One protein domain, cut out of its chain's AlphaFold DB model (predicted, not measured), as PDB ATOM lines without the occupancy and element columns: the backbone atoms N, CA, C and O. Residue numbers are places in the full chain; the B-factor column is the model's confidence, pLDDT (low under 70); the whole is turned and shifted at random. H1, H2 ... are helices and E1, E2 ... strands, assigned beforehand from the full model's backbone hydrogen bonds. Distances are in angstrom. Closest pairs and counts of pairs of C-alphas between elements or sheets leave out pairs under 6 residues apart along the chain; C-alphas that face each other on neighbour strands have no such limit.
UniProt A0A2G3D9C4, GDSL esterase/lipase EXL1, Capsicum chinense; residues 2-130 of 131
ATOM      1  N   LEU A   2     145.246 141.515 133.156       82.06
ATOM      2  CA  LEU A   2     143.846 141.046 133.171       82.06
ATOM      3  C   LEU A   2     142.909 141.898 132.286       82.06
ATOM      4  O   LEU A   2     142.343 141.351 131.344       82.06
ATOM      5  N   ALA A   3     142.869 143.226 132.469       85.38
ATOM      6  CA  ALA A   3     142.115 144.152 131.607       85.38
ATOM      7  C   ALA A   3     142.330 143.930 130.097       85.38
ATOM      8  O   ALA A   3     141.380 143.889 129.326       85.38
ATOM      9  N   LEU A   4     143.580 143.734 129.655       90.25
ATOM     10  CA  LEU A   4     143.884 143.490 128.236       90.25
ATOM     11  C   LEU A   4     143.280 142.178 127.720       90.25
ATOM     12  O   LEU A   4     142.830 142.118 126.578       90.25
ATOM     13  N   ARG A   5     143.252 141.129 128.553       91.88
ATOM     14  CA  ARG A   5     142.633 139.844 128.197       91.88
ATOM     15  C   ARG A   5     141.119 139.986 128.083       91.88
ATOM     16  O   ARG A   5     140.554 139.530 127.095       91.88
ATOM     17  N   VAL A   6     140.495 140.659 129.049       92.69
ATOM     18  CA  VAL A   6     139.053 140.943 129.046       92.69
ATOM     19  C   VAL A   6     138.669 141.783 127.829       92.69
ATOM     20  O   VAL A   6     137.735 141.437 127.116       92.69
ATOM     21  N   PHE A   7     139.435 142.832 127.527       93.75
ATOM     22  CA  PHE A   7     139.196 143.683 126.362       93.75
ATOM     23  C   PHE A   7     139.313 142.926 125.036       93.75
ATOM     24  O   PHE A   7     138.516 143.146 124.126       93.75
ATOM     25  N   ARG A   8     140.282 142.008 124.923       94.44
ATOM     26  CA  ARG A   8     140.403 141.135 123.750       94.44
ATOM     27  C   ARG A   8     139.164 140.253 123.595       94.44
ATOM     28  O   ARG A   8     138.547 140.276 122.542       94.44
ATOM     29  N   ILE A   9     138.748 139.573 124.668       92.50
ATOM     30  CA  ILE A   9     137.542 138.730 124.665       92.50
ATOM     31  C   ILE A   9     136.296 139.549 124.304       92.50
ATOM     32  O   ILE A   9     135.464 139.078 123.531       92.50
ATOM     33  N   GLN A  10     136.176 140.778 124.817       94.50
ATOM     34  CA  GLN A  10     135.072 141.679 124.487       94.50
ATOM     35  C   GLN A  10     135.024 141.979 122.986       94.50
ATOM     36  O   GLN A  10     133.962 141.868 122.378       94.50
ATOM     37  N   LYS A  11     136.164 142.344 122.388       95.06
ATOM     38  CA  LYS A  11     136.263 142.635 120.952       95.06
ATOM     39  C   LYS A  11     135.946 141.420 120.094       95.06
ATOM     40  O   LYS A  11     135.153 141.542 119.166       95.06
ATOM     41  N   ASP A  12     136.529 140.272 120.426       95.44
ATOM     42  CA  ASP A  12     136.332 139.033 119.675       95.44
ATOM     43  C   ASP A  12     134.857 138.607 119.729       95.44
ATOM     44  O   ASP A  12     134.238 138.356 118.698       95.44
ATOM     45  N   SER A  13     134.252 138.631 120.921       94.69
ATOM     46  CA  SER A  13     132.834 138.292 121.109       94.69
ATOM     47  C   SER A  13     131.907 139.288 120.409       94.69
ATOM     48  O   SER A  13     130.916 138.885 119.804       94.69
ATOM     49  N   TYR A  14     132.226 140.584 120.447       95.25
ATOM     50  CA  TYR A  14     131.467 141.605 119.725       95.25
ATOM     51  C   TYR A  14     131.546 141.410 118.205       95.25
ATOM     52  O   TYR A  14     130.530 141.529 117.525       95.25
ATOM     53  N   GLY A  15     132.714 141.027 117.675       95.81
ATOM     54  CA  GLY A  15     132.878 140.645 116.269       95.81
ATOM     55  C   GLY A  15     132.028 139.438 115.856       95.81
ATOM     56  O   GLY A  15     131.655 139.325 114.693       95.81
ATOM     57  N   LEU A  16     131.665 138.581 116.816       96.81
ATOM     58  CA  LEU A  16     130.732 137.460 116.645       96.81
ATOM     59  C   LEU A  16     129.258 137.842 116.899       96.81
ATOM     60  O   LEU A  16     128.389 136.974 116.883       96.81
ATOM     61  N   GLY A  17     128.958 139.122 117.138       95.94
ATOM     62  CA  GLY A  17     127.600 139.632 117.359       95.94
ATOM     63  C   GLY A  17     127.156 139.706 118.825       95.94
ATOM     64  O   GLY A  17     126.003 140.045 119.094       95.94
ATOM     65  N   ALA A  18     128.031 139.422 119.796       95.50
ATOM     66  CA  ALA A  18     127.687 139.551 121.211       95.50
ATOM     67  C   ALA A  18     127.696 141.024 121.665       95.50
ATOM     68  O   ALA A  18     128.747 141.651 121.803       95.50
ATOM     69  N   CYS A  19     126.520 141.571 121.976       94.12
ATOM     70  CA  CYS A  19     126.384 142.955 122.455       94.12
ATOM     71  C   CYS A  19     126.361 143.079 123.989       94.12
ATOM     72  O   CYS A  19     126.521 144.171 124.530       94.12
ATOM     73  N   ARG A  20     126.140 141.975 124.711       94.00
ATOM     74  CA  ARG A  20     126.104 141.931 126.181       94.00
ATOM     75  C   ARG A  20     126.896 140.726 126.658       94.00
ATOM     76  O   ARG A  20     126.577 139.604 126.279       94.00
ATOM     77  N   ILE A  21     127.918 140.963 127.470       94.19
ATOM     78  CA  ILE A  21     128.862 139.934 127.905       94.19
ATOM     79  C   ILE A  21     128.936 139.977 129.431       94.19
ATOM     80  O   ILE A  21     129.363 140.974 130.016       94.19
ATOM     81  N   GLY A  22     128.496 138.893 130.068       94.50
ATOM     82  CA  GLY A  22     128.655 138.685 131.503       94.50
ATOM     83  C   GLY A  22     130.032 138.103 131.805       94.50
ATOM     84  O   GLY A  22     130.440 137.124 131.183       94.50
ATOM     85  N   VAL A  23     130.743 138.700 132.755       95.31
ATOM     86  CA  VAL A  23     132.041 138.215 133.225       95.31
ATOM     87  C   VAL A  23     131.892 137.825 134.687       95.31
ATOM     88  O   VAL A  23     131.647 138.672 135.547       95.31
ATOM     89  N   LEU A  24     131.995 136.524 134.945       96.06
ATOM     90  CA  LEU A  24     131.852 135.951 136.276       96.06
ATOM     91  C   LEU A  24     133.106 136.238 137.111       96.06
ATOM     92  O   LEU A  24     134.230 136.072 136.629       96.06
ATOM     93  N   GLY A  25     132.908 136.636 138.368       96.38
ATOM     94  CA  GLY A  25     133.969 136.612 139.374       96.38
ATOM     95  C   GLY A  25     134.388 135.185 139.749       96.38
ATOM     96  O   GLY A  25     133.884 134.197 139.225       96.38
ATOM     97  N   ILE A  26     135.313 135.070 140.692       97.12
ATOM     98  CA  ILE A  26     135.692 133.817 141.338       97.12
ATOM     99  C   ILE A  26     134.765 133.603 142.548       97.12
ATOM    100  O   ILE A  26     134.612 134.526 143.352       97.12
ATOM    101  N   PRO A  27     134.155 132.416 142.711       96.31
ATOM    102  CA  PRO A  27     133.342 132.088 143.885       96.31
ATOM    103  C   PRO A  27     134.198 131.973 145.164       96.31
ATOM    104  O   PRO A  27     135.427 132.039 145.088       96.31
ATOM    105  N   PRO A  28     133.612 131.779 146.360       96.44
ATOM    106  CA  PRO A  28     134.362 131.534 147.599       96.44
ATOM    107  C   PRO A  28     135.044 130.153 147.586       96.44
ATOM    108  O   PRO A  28     134.629 129.205 148.254       96.44
ATOM    109  N   ILE A  29     136.115 130.029 146.800       95.44
ATOM    110  CA  ILE A  29     136.811 128.765 146.530       95.44
ATOM    111  C   ILE A  29     137.384 128.111 147.791       95.44
ATOM    112  O   ILE A  29     137.450 126.889 147.859       95.44
ATOM    113  N   GLY A  30     137.747 128.886 148.816       95.00
ATOM    114  CA  GLY A  30     138.262 128.350 150.076       95.00
ATOM    115  C   GLY A  30     137.219 127.576 150.885       95.00
ATOM    116  O   GLY A  30     137.586 126.803 151.766       95.00
ATOM    117  N   GLY A  31     135.930 127.767 150.589       92.44
ATOM    118  CA  GLY A  31     134.829 127.008 151.183       92.44
ATOM    119  C   GLY A  31     134.475 125.719 150.437       92.44
ATOM    120  O   GLY A  31     133.665 124.950 150.941       92.44
ATOM    121  N   MET A  32     135.058 125.465 149.261       92.75
ATOM    122  CA  MET A  32     134.710 124.295 148.453       92.75
ATOM    123  C   MET A  32     135.230 122.990 149.081       92.75
ATOM    124  O   MET A  32     136.382 122.962 149.528       92.75
ATOM    125  N   PRO A  33     134.461 121.880 149.033       91.94
ATOM    126  CA  PRO A  33     134.862 120.593 149.608       91.94
ATOM    127  C   PRO A  33     136.243 120.099 149.144       91.94
ATOM    128  O   PRO A  33     137.020 119.561 149.941       91.94
ATOM    129  N   SER A  34     136.596 120.347 147.877       90.94
ATOM    130  CA  SER A  34     137.903 119.991 147.308       90.94
ATOM    131  C   SER A  34     139.055 120.766 147.934       90.94
ATOM    132  O   SER A  34     140.083 120.181 148.271       90.94
ATOM    133  N   GLN A  35     138.886 122.070 148.147       93.44
ATOM    134  CA  GLN A  35     139.922 122.900 148.755       93.44
ATOM    135  C   GLN A  35     140.077 122.584 150.240       93.44
ATOM    136  O   GLN A  35     141.204 122.491 150.716       93.44
ATOM    137  N   ARG A  36     138.972 122.314 150.940       92.62
ATOM    138  CA  ARG A  36     138.989 121.838 152.330       92.62
ATOM    139  C   ARG A  36     139.756 120.521 152.465       92.62
ATOM    140  O   ARG A  36     140.604 120.392 153.334       92.62
ATOM    141  N   THR A  37     139.533 119.581 151.544       91.31
ATOM    142  CA  THR A  37     140.270 118.302 151.492       91.31
ATOM    143  C   THR A  37     141.764 118.503 151.216       91.31
ATOM    144  O   THR A  37     142.600 117.889 151.865       91.31
ATOM    145  N   LEU A  38     142.116 119.344 150.240       92.00
ATOM    146  CA  LEU A  38     143.502 119.480 149.777       92.00
ATOM    147  C   LEU A  38     144.359 120.406 150.648       92.00
ATOM    148  O   LEU A  38     145.583 120.296 150.637       92.00
ATOM    149  N   ARG A  39     143.741 121.390 151.305       93.94
ATOM    150  CA  ARG A  39     144.438 122.542 151.903       93.94
ATOM    151  C   ARG A  39     143.890 122.948 153.273       93.94
ATOM    152  O   ARG A  39     144.428 123.882 153.856       93.94
ATOM    153  N   GLY A  40     142.850 122.278 153.772       92.50
ATOM    154  CA  GLY A  40     142.219 122.552 155.070       92.50
ATOM    155  C   GLY A  40     142.785 121.746 156.243       92.50
ATOM    156  O   GLY A  40     142.212 121.787 157.325       92.50
ATOM    157  N   GLY A  41     143.871 120.993 156.044       91.69
ATOM    158  CA  GLY A  41     144.441 120.124 157.080       91.69
ATOM    159  C   GLY A  41     143.561 118.912 157.407       91.69
ATOM    160  O   GLY A  41     142.639 118.582 156.661       91.69
ATOM    161  N   GLU A  42     143.858 118.242 158.521       89.62
ATOM    162  CA  GLU A  42     143.130 117.037 158.959       89.62
ATOM    163  C   GLU A  42     141.650 117.329 159.253       89.62
ATOM    164  O   GLU A  42     140.779 116.544 158.881       89.62
ATOM    165  N   GLU A  43     141.364 118.509 159.807       91.00
ATOM    166  CA  GLU A  43     140.012 118.977 160.141       91.00
ATOM    167  C   GLU A  43     139.224 119.497 158.925       91.00
ATOM    168  O   GLU A  43     138.055 119.877 159.039       91.00
ATOM    169  N   ARG A  44     139.839 119.515 157.730       91.00
ATOM    170  CA  ARG A  44     139.228 120.009 156.484       91.00
ATOM    171  C   ARG A  44     138.628 121.404 156.680       91.00
ATOM    172  O   ARG A  44     137.488 121.683 156.289       91.00
ATOM    173  N   GLU A  45     139.391 122.287 157.311       93.00
ATOM    174  CA  GLU A  45     138.981 123.658 157.578       93.00
ATOM    175  C   GLU A  45     138.824 124.462 156.284       93.00
ATOM    176  O   GLU A  45     139.306 124.102 155.202       93.00
ATOM    177  N   ARG A  46     138.117 125.586 156.396       92.62
ATOM    178  CA  ARG A  46     138.030 126.567 155.319       92.62
ATOM    179  C   ARG A  46     139.411 127.150 155.036       92.62
ATOM    180  O   ARG A  46     140.178 127.468 155.937       92.62
ATOM    181  N   VAL A  47     139.694 127.362 153.757       96.19
ATOM    182  CA  VAL A  47     140.996 127.849 153.304       96.19
ATOM    183  C   VAL A  47     140.937 129.361 153.069       96.19
ATOM    184  O   VAL A  47     140.688 129.828 151.956       96.19
ATOM    185  N   ASP A  48     141.151 130.151 154.121       95.06
ATOM    186  CA  ASP A  48     140.907 131.601 154.084       95.06
ATOM    187  C   ASP A  48     141.774 132.363 153.081       95.06
ATOM    188  O   ASP A  48     141.279 133.263 152.399       95.06
ATOM    189  N   TYR A  49     143.040 131.976 152.905       96.25
ATOM    190  CA  TYR A  49     143.914 132.647 151.937       96.25
ATOM    191  C   TYR A  49     143.409 132.498 150.488       96.25
ATOM    192  O   TYR A  49     143.635 133.383 149.662       96.25
ATOM    193  N   LEU A  50     142.685 131.416 150.167       97.06
ATOM    194  CA  LEU A  50     142.056 131.239 148.854       97.06
ATOM    195  C   LEU A  50     140.851 132.164 148.676       97.06
ATOM    196  O   LEU A  50     140.653 132.719 147.596       97.06
ATOM    197  N   ASN A  51     140.073 132.373 149.738       96.31
ATOM    198  CA  ASN A  51     138.970 133.329 149.727       96.31
ATOM    199  C   ASN A  51     139.472 134.772 149.595       96.31
ATOM    200  O   ASN A  51     138.900 135.539 148.824       96.31
ATOM    201  N   GLN A  52     140.562 135.125 150.281       97.19
ATOM    202  CA  GLN A  52     141.202 136.437 150.146       97.19
ATOM    203  C   GLN A  52     141.731 136.655 148.723       97.19
ATOM    204  O   GLN A  52     141.484 137.701 148.126       97.19
ATOM    205  N   ALA A  53     142.394 135.650 148.140       97.69
ATOM    206  CA  ALA A  53     142.852 135.710 146.754       97.69
ATOM    207  C   ALA A  53     141.687 135.884 145.759       97.69
ATOM    208  O   ALA A  53     141.793 136.690 144.832       97.69
ATOM    209  N   ALA A  54     140.566 135.181 145.966       97.75
ATOM    210  CA  ALA A  54     139.361 135.337 145.152       97.75
ATOM    211  C   ALA A  54     138.779 136.756 145.248       97.75
ATOM    212  O   ALA A  54     138.498 137.364 144.218       97.75
ATOM    213  N   GLN A  55     138.667 137.323 146.452       97.62
ATOM    214  CA  GLN A  55     138.189 138.699 146.636       97.62
ATOM    215  C   GLN A  55     139.118 139.729 145.980       97.62
ATOM    216  O   GLN A  55     138.646 140.616 145.273       97.62
ATOM    217  N   LEU A  56     140.439 139.593 146.149       97.56
ATOM    218  CA  LEU A  56     141.420 140.471 145.499       97.56
ATOM    219  C   LEU A  56     141.298 140.421 143.973       97.56
ATOM    220  O   LEU A  56     141.332 141.460 143.310       97.56
ATOM    221  N   PHE A  57     141.130 139.220 143.412       96.94
ATOM    222  CA  PHE A  57     140.894 139.050 141.984       96.94
ATOM    223  C   PHE A  57     139.577 139.701 141.547       96.94
ATOM    224  O   PHE A  57     139.571 140.423 140.554       96.94
ATOM    225  N   ASN A  58     138.489 139.483 142.287       97.56
ATOM    226  CA  ASN A  58     137.161 140.012 141.971       97.56
ATOM    227  C   ASN A  58     137.122 141.538 142.001       97.56
ATOM    228  O   ASN A  58     136.582 142.142 141.078       97.56
ATOM    229  N   ASN A  59     137.759 142.159 142.997       96.56
ATOM    230  CA  ASN A  59     137.885 143.613 143.084       96.56
ATOM    231  C   ASN A  59     138.634 144.159 141.866       96.56
ATOM    232  O   ASN A  59     138.139 145.037 141.164       96.56
ATOM    233  N   LYS A  60     139.783 143.555 141.538       95.62
ATOM    234  CA  LYS A  60     140.557 143.953 140.360       95.62
ATOM    235  C   LYS A  60     139.790 143.740 139.054       95.62
ATOM    236  O   LYS A  60     139.925 144.539 138.133       95.62
ATOM    237  N   LEU A  61     139.025 142.657 138.950       96.06
ATOM    238  CA  LEU A  61     138.201 142.368 137.784       96.06
ATOM    239  C   LEU A  61     137.098 143.418 137.627       96.06
ATOM    240  O   LEU A  61     136.913 143.917 136.523       96.06
ATOM    241  N   ALA A  62     136.396 143.773 138.703       95.62
ATOM    242  CA  ALA A  62     135.366 144.806 138.679       95.62
ATOM    243  C   ALA A  62     135.938 146.168 138.244       95.62
ATOM    244  O   ALA A  62     135.378 146.801 137.346       95.62
ATOM    245  N   ASP A  63     137.091 146.563 138.794       94.56
ATOM    246  CA  ASP A  63     137.800 147.789 138.403       94.56
ATOM    247  C   ASP A  63     138.208 147.763 136.923       94.56
ATOM    248  O   ASP A  63     137.979 148.721 136.178       94.56
ATOM    249  N   ASP A  64     138.782 146.644 136.466       93.81
ATOM    250  CA  ASP A  64     139.193 146.468 135.075       93.81
ATOM    251  C   ASP A  64     137.970 146.547 134.137       93.81
ATOM    252  O   ASP A  64     138.037 147.240 133.122       93.81
ATOM    253  N   LEU A  65     136.844 145.903 134.471       94.56
ATOM    254  CA  LEU A  65     135.604 145.944 133.678       94.56
ATOM    255  C   LEU A  65     135.023 147.359 133.594       94.56
ATOM    256  O   LEU A  65     134.665 147.794 132.499       94.56
ATOM    257  N   SER A  66     135.001 148.085 134.713       92.62
ATOM    258  CA  SER A  66     134.596 149.494 134.770       92.62
ATOM    259  C   SER A  66     135.487 150.368 133.879       92.62
ATOM    260  O   SER A  66     135.002 151.141 133.057       92.62
ATOM    261  N   SER A  67     136.809 150.164 133.913       92.50
ATOM    262  CA  SER A  67     137.754 150.914 133.064       92.50
ATOM    263  C   SER A  67     137.614 150.646 131.555       92.50
ATOM    264  O   SER A  67     138.161 151.388 130.730       92.50
ATOM    265  N   LEU A  68     136.951 149.549 131.181       91.88
ATOM    266  CA  LEU A  68     136.693 149.147 129.797       91.88
ATOM    267  C   LEU A  68     135.284 149.526 129.336       91.88
ATOM    268  O   LEU A  68     134.986 149.401 128.143       91.88
ATOM    269  N   GLU A  69     134.437 150.001 130.249       83.88
ATOM    270  CA  GLU A  69     133.098 150.471 129.938       83.88
ATOM    271  C   GLU A  69     133.205 151.579 128.876       83.88
ATOM    272  O   GLU A  69     133.939 152.555 129.030       83.88
ATOM    273  N   ASN A  70     132.520 151.386 127.744       85.12
ATOM    274  CA  ASN A  70     132.521 152.258 126.556       85.12
ATOM    275  C   ASN A  70     133.721 152.160 125.592       85.12
ATOM    276  O   ASN A  70     133.728 152.861 124.579       85.12
ATOM    277  N   LYS A  71     134.709 151.276 125.804       91.19
ATOM    278  CA  LYS A  71     135.813 151.110 124.826       91.19
ATOM    279  C   LYS A  71     135.421 150.373 123.544       91.19
ATOM    280  O   LYS A  71     136.137 150.460 122.547       91.19
ATOM    281  N   VAL A  72     134.319 149.630 123.569       91.69
ATOM    282  CA  VAL A  72     133.715 148.998 122.393       91.69
ATOM    283  C   VAL A  72     132.289 149.541 122.274       91.69
ATOM    284  O   VAL A  72     131.446 149.191 123.103       91.69
ATOM    285  N   PRO A  73     132.008 150.420 121.295       90.88
ATOM    286  CA  PRO A  73     130.671 150.971 121.098       90.88
ATOM    287  C   PRO A  73     129.630 149.860 120.943       90.88
ATOM    288  O   PRO A  73     129.899 148.852 120.295       90.88
ATOM    289  N   ASN A  74     128.446 150.044 121.530       90.12
ATOM    290  CA  ASN A  74     127.330 149.085 121.496       90.12
ATOM    291  C   ASN A  74     127.614 147.703 122.124       90.12
ATOM    292  O   ASN A  74     126.786 146.799 122.010       90.12
ATOM    293  N   SER A  75     128.739 147.542 122.826       93.69
ATOM    294  CA  SER A  75     129.057 146.356 123.619       93.69
ATOM    295  C   SER A  75     129.060 146.703 125.105       93.69
ATOM    296  O   SER A  75     129.709 147.658 125.532       93.69
ATOM    297  N   ARG A  76     128.358 145.902 125.909       92.50
ATOM    298  CA  ARG A  76     128.289 146.061 127.363       92.50
ATOM    299  C   ARG A  76     128.964 144.893 128.070       92.50
ATOM    300  O   ARG A  76     128.574 143.743 127.870       92.50
ATOM    301  N   LEU A  77     129.918 145.213 128.940       94.50
ATOM    302  CA  LEU A  77     130.460 144.285 129.930       94.50
ATOM    303  C   LEU A  77     129.649 144.397 131.220       94.50
ATOM    304  O   LEU A  77     129.306 145.496 131.649       94.50
ATOM    305  N   VAL A  78     129.332 143.259 131.830       93.56
ATOM    306  CA  VAL A  78     128.652 143.199 133.127       93.56
ATOM    307  C   VAL A  78     129.452 142.289 134.043       93.56
ATOM    308  O   VAL A  78     129.658 141.119 133.724       93.56
ATOM    309  N   TYR A  79     129.898 142.823 135.178       95.50
ATOM    310  CA  TYR A  79     130.436 142.000 136.254       95.50
ATOM    311  C   TYR A  79     129.299 141.214 136.908       95.50
ATOM    312  O   TYR A  79     128.273 141.791 137.271       95.50
ATOM    313  N   VAL A  80     129.480 139.905 137.054       96.31
ATOM    314  CA  VAL A  80     128.525 139.033 137.738       96.31
ATOM    315  C   VAL A  80     129.174 138.530 139.017       96.31
ATOM    316  O   VAL A  80     130.108 137.723 138.989       96.31
ATOM    317  N   ASP A  81     128.661 139.021 140.140       95.75
ATOM    318  CA  ASP A  81     129.085 138.587 141.461       95.75
ATOM    319  C   ASP A  81     128.572 137.173 141.745       95.75
ATOM    320  O   ASP A  81     127.386 136.954 141.994       95.75
ATOM    321  N   ILE A  82     129.493 136.213 141.714       96.75
ATOM    322  CA  ILE A  82     129.252 134.833 142.146       96.75
ATOM    323  C   ILE A  82     130.015 134.500 143.431       96.75
ATOM    324  O   ILE A  82     130.272 133.335 143.715       96.75
ATOM    325  N   TYR A  83     130.397 135.517 144.207       97.38
ATOM    326  CA  TYR A  83     131.077 135.345 145.484       97.38
ATOM    327  C   TYR A  83     130.086 135.345 146.650       97.38
ATOM    328  O   TYR A  83     130.009 134.376 147.403       97.38
ATOM    329  N   ASN A  84     129.302 136.418 146.785       96.38
ATOM    330  CA  ASN A  84     128.519 136.666 147.997       96.38
ATOM    331  C   ASN A  84     127.356 135.687 148.182       96.38
ATOM    332  O   ASN A  84     127.192 135.139 149.271       96.38
ATOM    333  N   LEU A  85     126.571 135.432 147.129       95.44
ATOM    334  CA  LEU A  85     125.437 134.507 147.218       95.44
ATOM    335  C   LEU A  85     125.902 133.075 147.545       95.44
ATOM    336  O   LEU A  85     125.408 132.525 148.527       95.44
ATOM    337  N   PRO A  86     126.873 132.472 146.827       95.00
ATOM    338  CA  PRO A  86     127.380 131.158 147.212       95.00
ATOM    339  C   PRO A  86     128.010 131.133 148.607       95.00
ATOM    340  O   PRO A  86     127.875 130.136 149.307       95.00
ATOM    341  N   LEU A  87     128.665 132.215 149.045       95.81
ATOM    342  CA  LEU A  87     129.226 132.285 150.395       95.81
ATOM    343  C   LEU A  87     128.128 132.231 151.465       95.81
ATOM    344  O   LEU A  87     128.297 131.518 152.453       95.81
ATOM    345  N   ASP A  88     127.013 132.940 151.269       96.94
ATOM    346  CA  ASP A  88     125.875 132.886 152.195       96.94
ATOM    347  C   ASP A  88     125.224 131.498 152.201       96.94
ATOM    348  O   ASP A  88     124.929 130.974 153.268       96.94
ATOM    349  N   VAL A  89     125.080 130.858 151.035       96.69
ATOM    350  CA  VAL A  89     124.564 129.479 150.936       96.69
ATOM    351  C   VAL A  89     125.469 128.488 151.673       96.69
ATOM    352  O   VAL A  89     124.974 127.631 152.396       96.69
ATOM    353  N   ILE A  90     126.794 128.621 151.546       95.06
ATOM    354  CA  ILE A  90     127.762 127.750 152.234       95.06
ATOM    355  C   ILE A  90     127.771 128.003 153.748       95.06
ATOM    356  O   ILE A  90     127.904 127.062 154.524       95.06
ATOM    357  N   ASN A  91     127.671 129.264 154.183       95.00
ATOM    358  CA  ASN A  91     127.686 129.624 155.606       95.00
ATOM    359  C   ASN A  91     126.356 129.324 156.306       95.00
ATOM    360  O   ASN A  91     126.348 129.025 157.497       95.00
ATOM    361  N   ASN A  92     125.243 129.440 155.580       96.69
ATOM    362  CA  ASN A  92     123.886 129.357 156.106       96.69
ATOM    363  C   ASN A  92     123.023 128.378 155.282       96.69
ATOM    364  O   ASN A  92     121.943 128.763 154.833       96.69
ATOM    365  N   PRO A  93     123.435 127.109 155.089       96.62
ATOM    366  CA  PRO A  93     122.750 126.168 154.193       96.62
ATOM    367  C   PRO A  93     121.271 125.967 154.552       96.62
ATOM    368  O   PRO A  93     120.410 125.964 153.674       96.62
ATOM    369  N   GLN A  94     120.960 125.935 155.852       97.06
ATOM    370  CA  GLN A  94     119.602 125.764 156.382       97.06
ATOM    371  C   GLN A  94     118.639 126.881 155.948       97.06
ATOM    372  O   GLN A  94     117.457 126.628 155.726       97.06
ATOM    373  N   LYS A  95     119.134 128.117 155.759       97.81
ATOM    374  CA  LYS A  95     118.334 129.249 155.249       97.81
ATOM    375  C   LYS A  95     117.806 128.985 153.833       97.81
ATOM    376  O   LYS A  95     116.790 129.552 153.443       97.81
ATOM    377  N   TYR A  96     118.498 128.132 153.083       96.94
ATOM    378  CA  TYR A  96     118.202 127.787 151.696       96.94
ATOM    379  C   TYR A  96     117.629 126.371 151.540       96.94
ATOM    380  O   TYR A  96     117.418 125.933 150.415       96.94
ATOM    381  N   GLY A  97     117.355 125.669 152.646       96.62
ATOM    382  CA  GLY A  97     116.813 124.307 152.641       96.62
ATOM    383  C   GLY A  97     117.859 123.193 152.545       96.62
ATOM    384  O   GLY A  97     117.481 122.027 152.547       96.62
ATOM    385  N   PHE A  98     119.154 123.523 152.518       97.38
ATOM    386  CA  PHE A  98     120.228 122.531 152.510       97.38
ATOM    387  C   PHE A  98     120.591 122.086 153.930       97.38
ATOM    388  O   PHE A  98     120.585 122.876 154.880       97.38
ATOM    389  N   LYS A  99     120.989 120.821 154.062       96.06
ATOM    390  CA  LYS A  99     121.466 120.220 155.314       96.06
ATOM    391  C   LYS A  99     122.987 120.093 155.368       96.06
ATOM    392  O   LYS A  99     123.535 120.137 156.466       96.06
ATOM    393  N   VAL A 100     123.659 119.946 154.220       93.81
ATOM    394  CA  VAL A 100     125.101 119.653 154.135       93.81
ATOM    395  C   VAL A 100     125.820 120.646 153.218       93.81
ATOM    396  O   VAL A 100     125.468 120.784 152.045       93.81
ATOM    397  N   ALA A 101     126.866 121.305 153.731       93.62
ATOM    398  CA  ALA A 101     127.700 122.256 152.977       93.62
ATOM    399  C   ALA A 101     129.201 121.898 152.992       93.62
ATOM    400  O   ALA A 101     130.013 122.528 152.319       93.62
ATOM    401  N   GLU A 102     129.599 120.890 153.761       90.25
ATOM    402  CA  GLU A 102     130.992 120.484 153.955       90.25
ATOM    403  C   GLU A 102     131.461 119.474 152.904       90.25
ATOM    404  O   GLU A 102     132.647 119.423 152.561       90.25
ATOM    405  N   ASN A 103     130.519 118.677 152.407       89.56
ATOM    406  CA  ASN A 103     130.739 117.526 151.546       89.56
ATOM    407  C   ASN A 103     129.920 117.654 150.266       89.56
ATOM    408  O   ASN A 103     128.976 118.446 150.194       89.56
ATOM    409  N   ARG A 104     130.280 116.848 149.271       89.62
ATOM    410  CA  ARG A 104     129.521 116.751 148.027       89.62
ATOM    411  C   ARG A 104     128.611 115.521 148.045       89.62
ATOM    412  O   ARG A 104     128.936 114.532 148.699       89.62
ATOM    413  N   CYS A 105     127.482 115.568 147.342       90.56
ATOM    414  CA  CYS A 105     126.578 114.419 147.250       90.56
ATOM    415  C   CYS A 105     127.246 113.224 146.543       90.56
ATOM    416  O   CYS A 105     127.116 112.087 146.993       90.56
ATOM    417  N   CYS A 106     127.983 113.477 145.456       88.25
ATOM    418  CA  CYS A 106     128.675 112.471 144.645       88.25
ATOM    419  C   CYS A 106     130.130 112.307 145.118       88.25
ATOM    420  O   CYS A 106     131.067 112.798 144.488       88.25
ATOM    421  N   GLY A 107     130.364 111.661 146.255       83.25
ATOM    422  CA  GLY A 107     131.684 111.656 146.880       83.25
ATOM    423  C   GLY A 107     131.882 110.556 147.903       83.25
ATOM    424  O   GLY A 107     131.004 109.735 148.154       83.25
ATOM    425  N   THR A 108     133.069 110.551 148.503       80.25
ATOM    426  CA  THR A 108     133.396 109.641 149.615       80.25
ATOM    427  C   THR A 108     133.041 110.242 150.976       80.25
ATOM    428  O   THR A 108     133.149 109.560 151.995       80.25
ATOM    429  N   GLY A 109     132.716 111.542 151.026       78.06
ATOM    430  CA  GLY A 109     132.551 112.301 152.268       78.06
ATOM    431  C   GLY A 109     133.862 112.595 153.009       78.06
ATOM    432  O   GLY A 109     133.839 113.263 154.041       78.06
ATOM    433  N   LYS A 110     135.009 112.099 152.513       76.25
ATOM    434  CA  LYS A 110     136.347 112.267 153.118       76.25
ATOM    435  C   LYS A 110     137.333 112.931 152.165       76.25
ATOM    436  O   LYS A 110     138.058 113.837 152.561       76.25
ATOM    437  N   ILE A 111     137.345 112.473 150.917       78.75
ATOM    438  CA  ILE A 111     138.170 112.996 149.833       78.75
ATOM    439  C   ILE A 111     137.230 113.517 148.750       78.75
ATOM    440  O   ILE A 111     136.601 112.730 148.048       78.75
ATOM    441  N   GLU A 112     137.153 114.841 148.630       76.56
ATOM    442  CA  GLU A 112     136.172 115.530 147.782       76.56
ATOM    443  C   GLU A 112     136.835 116.230 146.589       76.56
ATOM    444  O   GLU A 112     136.676 117.432 146.386       76.56
ATOM    445  N   VAL A 113     137.630 115.492 145.813       76.94
ATOM    446  CA  VAL A 113     138.290 115.975 144.582       76.94
ATOM    447  C   VAL A 113     137.615 115.408 143.328       76.94
ATOM    448  O   VAL A 113     136.937 114.385 143.407       76.94
ATOM    449  N   ALA A 114     137.816 116.077 142.187       65.56
ATOM    450  CA  ALA A 114     137.019 115.947 140.958       65.56
ATOM    451  C   ALA A 114     136.751 114.506 140.463       65.56
ATOM    452  O   ALA A 114     135.678 114.256 139.922       65.56
ATOM    453  N   GLU A 115     137.656 113.550 140.681       62.12
ATOM    454  CA  GLU A 115     137.548 112.191 140.128       62.12
ATOM    455  C   GLU A 115     136.857 111.125 141.011       62.12
ATOM    456  O   GLU A 115     136.607 110.023 140.525       62.12
ATOM    457  N   LEU A 116     136.534 111.379 142.287       64.50
ATOM    458  CA  LEU A 116     136.094 110.311 143.209       64.50
ATOM    459  C   LEU A 116     134.584 110.320 143.497       64.50
ATOM    460  O   LEU A 116     134.172 110.467 144.648       64.50
ATOM    461  N   CYS A 117     133.738 110.097 142.484       74.12
ATOM    462  CA  CYS A 117     132.343 109.729 142.748       74.12
ATOM    463  C   CYS A 117     132.183 108.207 142.806       74.12
ATOM    464  O   CYS A 117     131.990 107.532 141.800       74.12
ATOM    465  N   THR A 118     132.315 107.673 144.017       78.38
ATOM    466  CA  THR A 118     132.195 106.233 144.305       78.38
ATOM    467  C   THR A 118     130.889 105.885 145.016       78.38
ATOM    468  O   THR A 118     130.432 104.748 144.939       78.38
ATOM    469  N   SER A 119     130.263 106.871 145.657       81.69
ATOM    470  CA  SER A 119     128.941 106.785 146.265       81.69
ATOM    471  C   SER A 119     128.179 108.083 146.031       81.69
ATOM    472  O   SER A 119     128.779 109.153 145.923       81.69
ATOM    473  N   VAL A 120     126.857 107.970 145.952       89.25
ATOM    474  CA  VAL A 120     125.931 109.097 145.824       89.25
ATOM    475  C   VAL A 120     125.075 109.144 147.085       89.25
ATOM    476  O   VAL A 120     124.724 108.101 147.642       89.25
ATOM    477  N   CYS A 121     124.781 110.350 147.556       90.12
ATOM    478  CA  CYS A 121     123.868 110.576 148.667       90.12
ATOM    479  C   CYS A 121     122.426 110.134 148.327       90.12
ATOM    480  O   CYS A 121     122.086 109.922 147.165       90.12
ATOM    481  N   PHE A 122     121.574 109.960 149.342       91.12
ATOM    482  CA  PHE A 122     120.188 109.513 149.134       91.12
ATOM    483  C   PHE A 122     119.277 110.618 148.580       91.12
ATOM    484  O   PHE A 122     118.441 110.344 147.725       91.12
ATOM    485  N   ASP A 123     119.447 111.847 149.070       93.06
ATOM    486  CA  ASP A 123     118.686 113.028 148.657       93.06
ATOM    487  C   ASP A 123     119.673 114.147 148.304       93.06
ATOM    488  O   ASP A 123     120.400 114.647 149.165       93.06
ATOM    489  N   ASP A 124     119.745 114.496 147.023       92.88
ATOM    490  CA  ASP A 124     120.656 115.513 146.500       92.88
ATOM    491  C   ASP A 124     120.204 116.937 146.845       92.88
ATOM    492  O   ASP A 124     121.035 117.843 146.929       92.88
ATOM    493  N   SER A 125     118.917 117.120 147.151       95.00
ATOM    494  CA  SER A 125     118.347 118.404 147.567       95.00
ATOM    495  C   SER A 125     118.834 118.834 148.954       95.00
ATOM    496  O   SER A 125     118.762 120.013 149.297       95.00
ATOM    497  N   ASP A 126     119.399 117.907 149.735       95.94
ATOM    498  CA  ASP A 126     120.006 118.193 151.036       95.94
ATOM    499  C   ASP A 126     121.416 118.811 150.931       95.94
ATOM    500  O   ASP A 126     121.928 119.320 151.934       95.94
ATOM    501  N   TYR A 127     122.065 118.792 149.759       95.25
ATOM    502  CA  TYR A 127     123.482 119.145 149.606       95.25
ATOM    503  C   TYR A 127     123.696 120.431 148.800       95.25
ATOM    504  O   TYR A 127     123.187 120.590 147.695       95.25
ATOM    505  N   VAL A 128     124.562 121.319 149.302       95.38
ATOM    506  CA  VAL A 128     125.011 122.517 148.561       95.38
ATOM    507  C   VAL A 128     125.887 122.142 147.359       95.38
ATOM    508  O   VAL A 128     125.860 122.807 146.323       95.38
ATOM    509  N   PHE A 129     126.689 121.084 147.499       92.44
ATOM    510  CA  PHE A 129     127.616 120.612 146.474       92.44
ATOM    511  C   PHE A 129     127.169 119.251 145.952       92.44
ATOM    512  O   PHE A 129     127.027 118.302 146.718       92.44
ATOM    513  N   LEU A 130     126.984 119.138 144.640       86.69
ATOM    514  CA  LEU A 130     126.506 117.896 144.030       86.69
ATOM    515  C   LEU A 130     127.642 116.990 143.556       86.69
ATOM    516  O   LEU A 130     127.558 115.776 143.715       86.69
TER     517      LEU A 130
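This is residues 2 to 130 of the 131 residues of the protein "GDSL esterase/lipase EXL1" of Capsicum chinense (UniProt A0A2G3D9C4). The model is a loose, elongated body with two small lobes: at one end H1 and the last part of H3 pack on the two-stranded sheet of E1 and E2, and at the other H2, H4 and H5 gather round the small sheet of E3 and E4. The long helix H3 runs lengthwise between the two ends, and a long loop, residues 105 to 126, lies at the E3 and E4 end. The printed part has 129 residues, with five named helices and four named strands in the order H1 E1 H2 H3 E2 H4 H5 E3 E4; both sheets are parallel and the class is mixed, helices and strands. The radius of gyration of the C-alphas is 18.1 A, and the spans are 50 by 30 by 28 A.

H1, residues 2 to 15, touches H3, residues 48 to 68, with its residues 2 to 7 alone; the closest C-alphas are those of Ala 3 and Asp 64, 5.1 A apart, at a steep tilt of 53 degrees, the same way. E1, residues 20 to 24, is the parallel neighbour of E2, residues 76 to 80, at 26 degrees, with N 23 and O 78 2.8 A apart and N 78 and O 21 2.9 A apart, within hydrogen-bond range. The closest C-alphas of H1 and E1 are those of Gln 10 and Ile 21, 7.3 A apart; those of H3 and E2 are Ala 62 and Tyr 79, 6.2 A. H2, residues 33 to 39, and H3 with E1 and E2 form a strand-helix-strand unit, two parallel neighbour strands joined through helices, with a right-handed crossover. H2 and H3 are apart. H4, residues 84 to 91, is close but not clearly touching H5, residues 93 to 96: the closest C-alphas, of Val 89 and Tyr 96, are 6.6 A apart. E3, residues 100 to 104, is the parallel neighbour of E4, residues 127 to 129, at 54 degrees, with N 128 and O 100 2.9 A apart, within hydrogen-bond range. The closest C-alphas of H2 and E3 are those of Pro 33 and Asn 103, 5.5 A; of H4 and E3, Ile 90 and Ala 101, 5.5 A. In H1, H2, H3 and H4 every O i to N i+4 pair is within hydrogen-bond range; H5 is too short for such a pair.

H1 begins at C-alpha 2, (143.846, 141.046, 133.171), and is 20.2 A long; E1 is 13.1 A and H2 10.0 A. H3, 30.3 A, begins at C-alpha 48, (140.907, 131.601, 154.084). E2 is 12.5 A, H4 10.4 A, H5 5.4 A and E3 8.1 A. E4, 5.4 A, ends at C-alpha 129, (127.616, 120.612, 146.474).

The two C-alphas farthest apart, those of Glu 42 and Pro 73, are 52.3 A from each other. The printed part has no cut. The link from E3 to E4, 22 residues, is long. The mean pLDDT of the printed part is 92.0, and residues 114 to 116 are under 70.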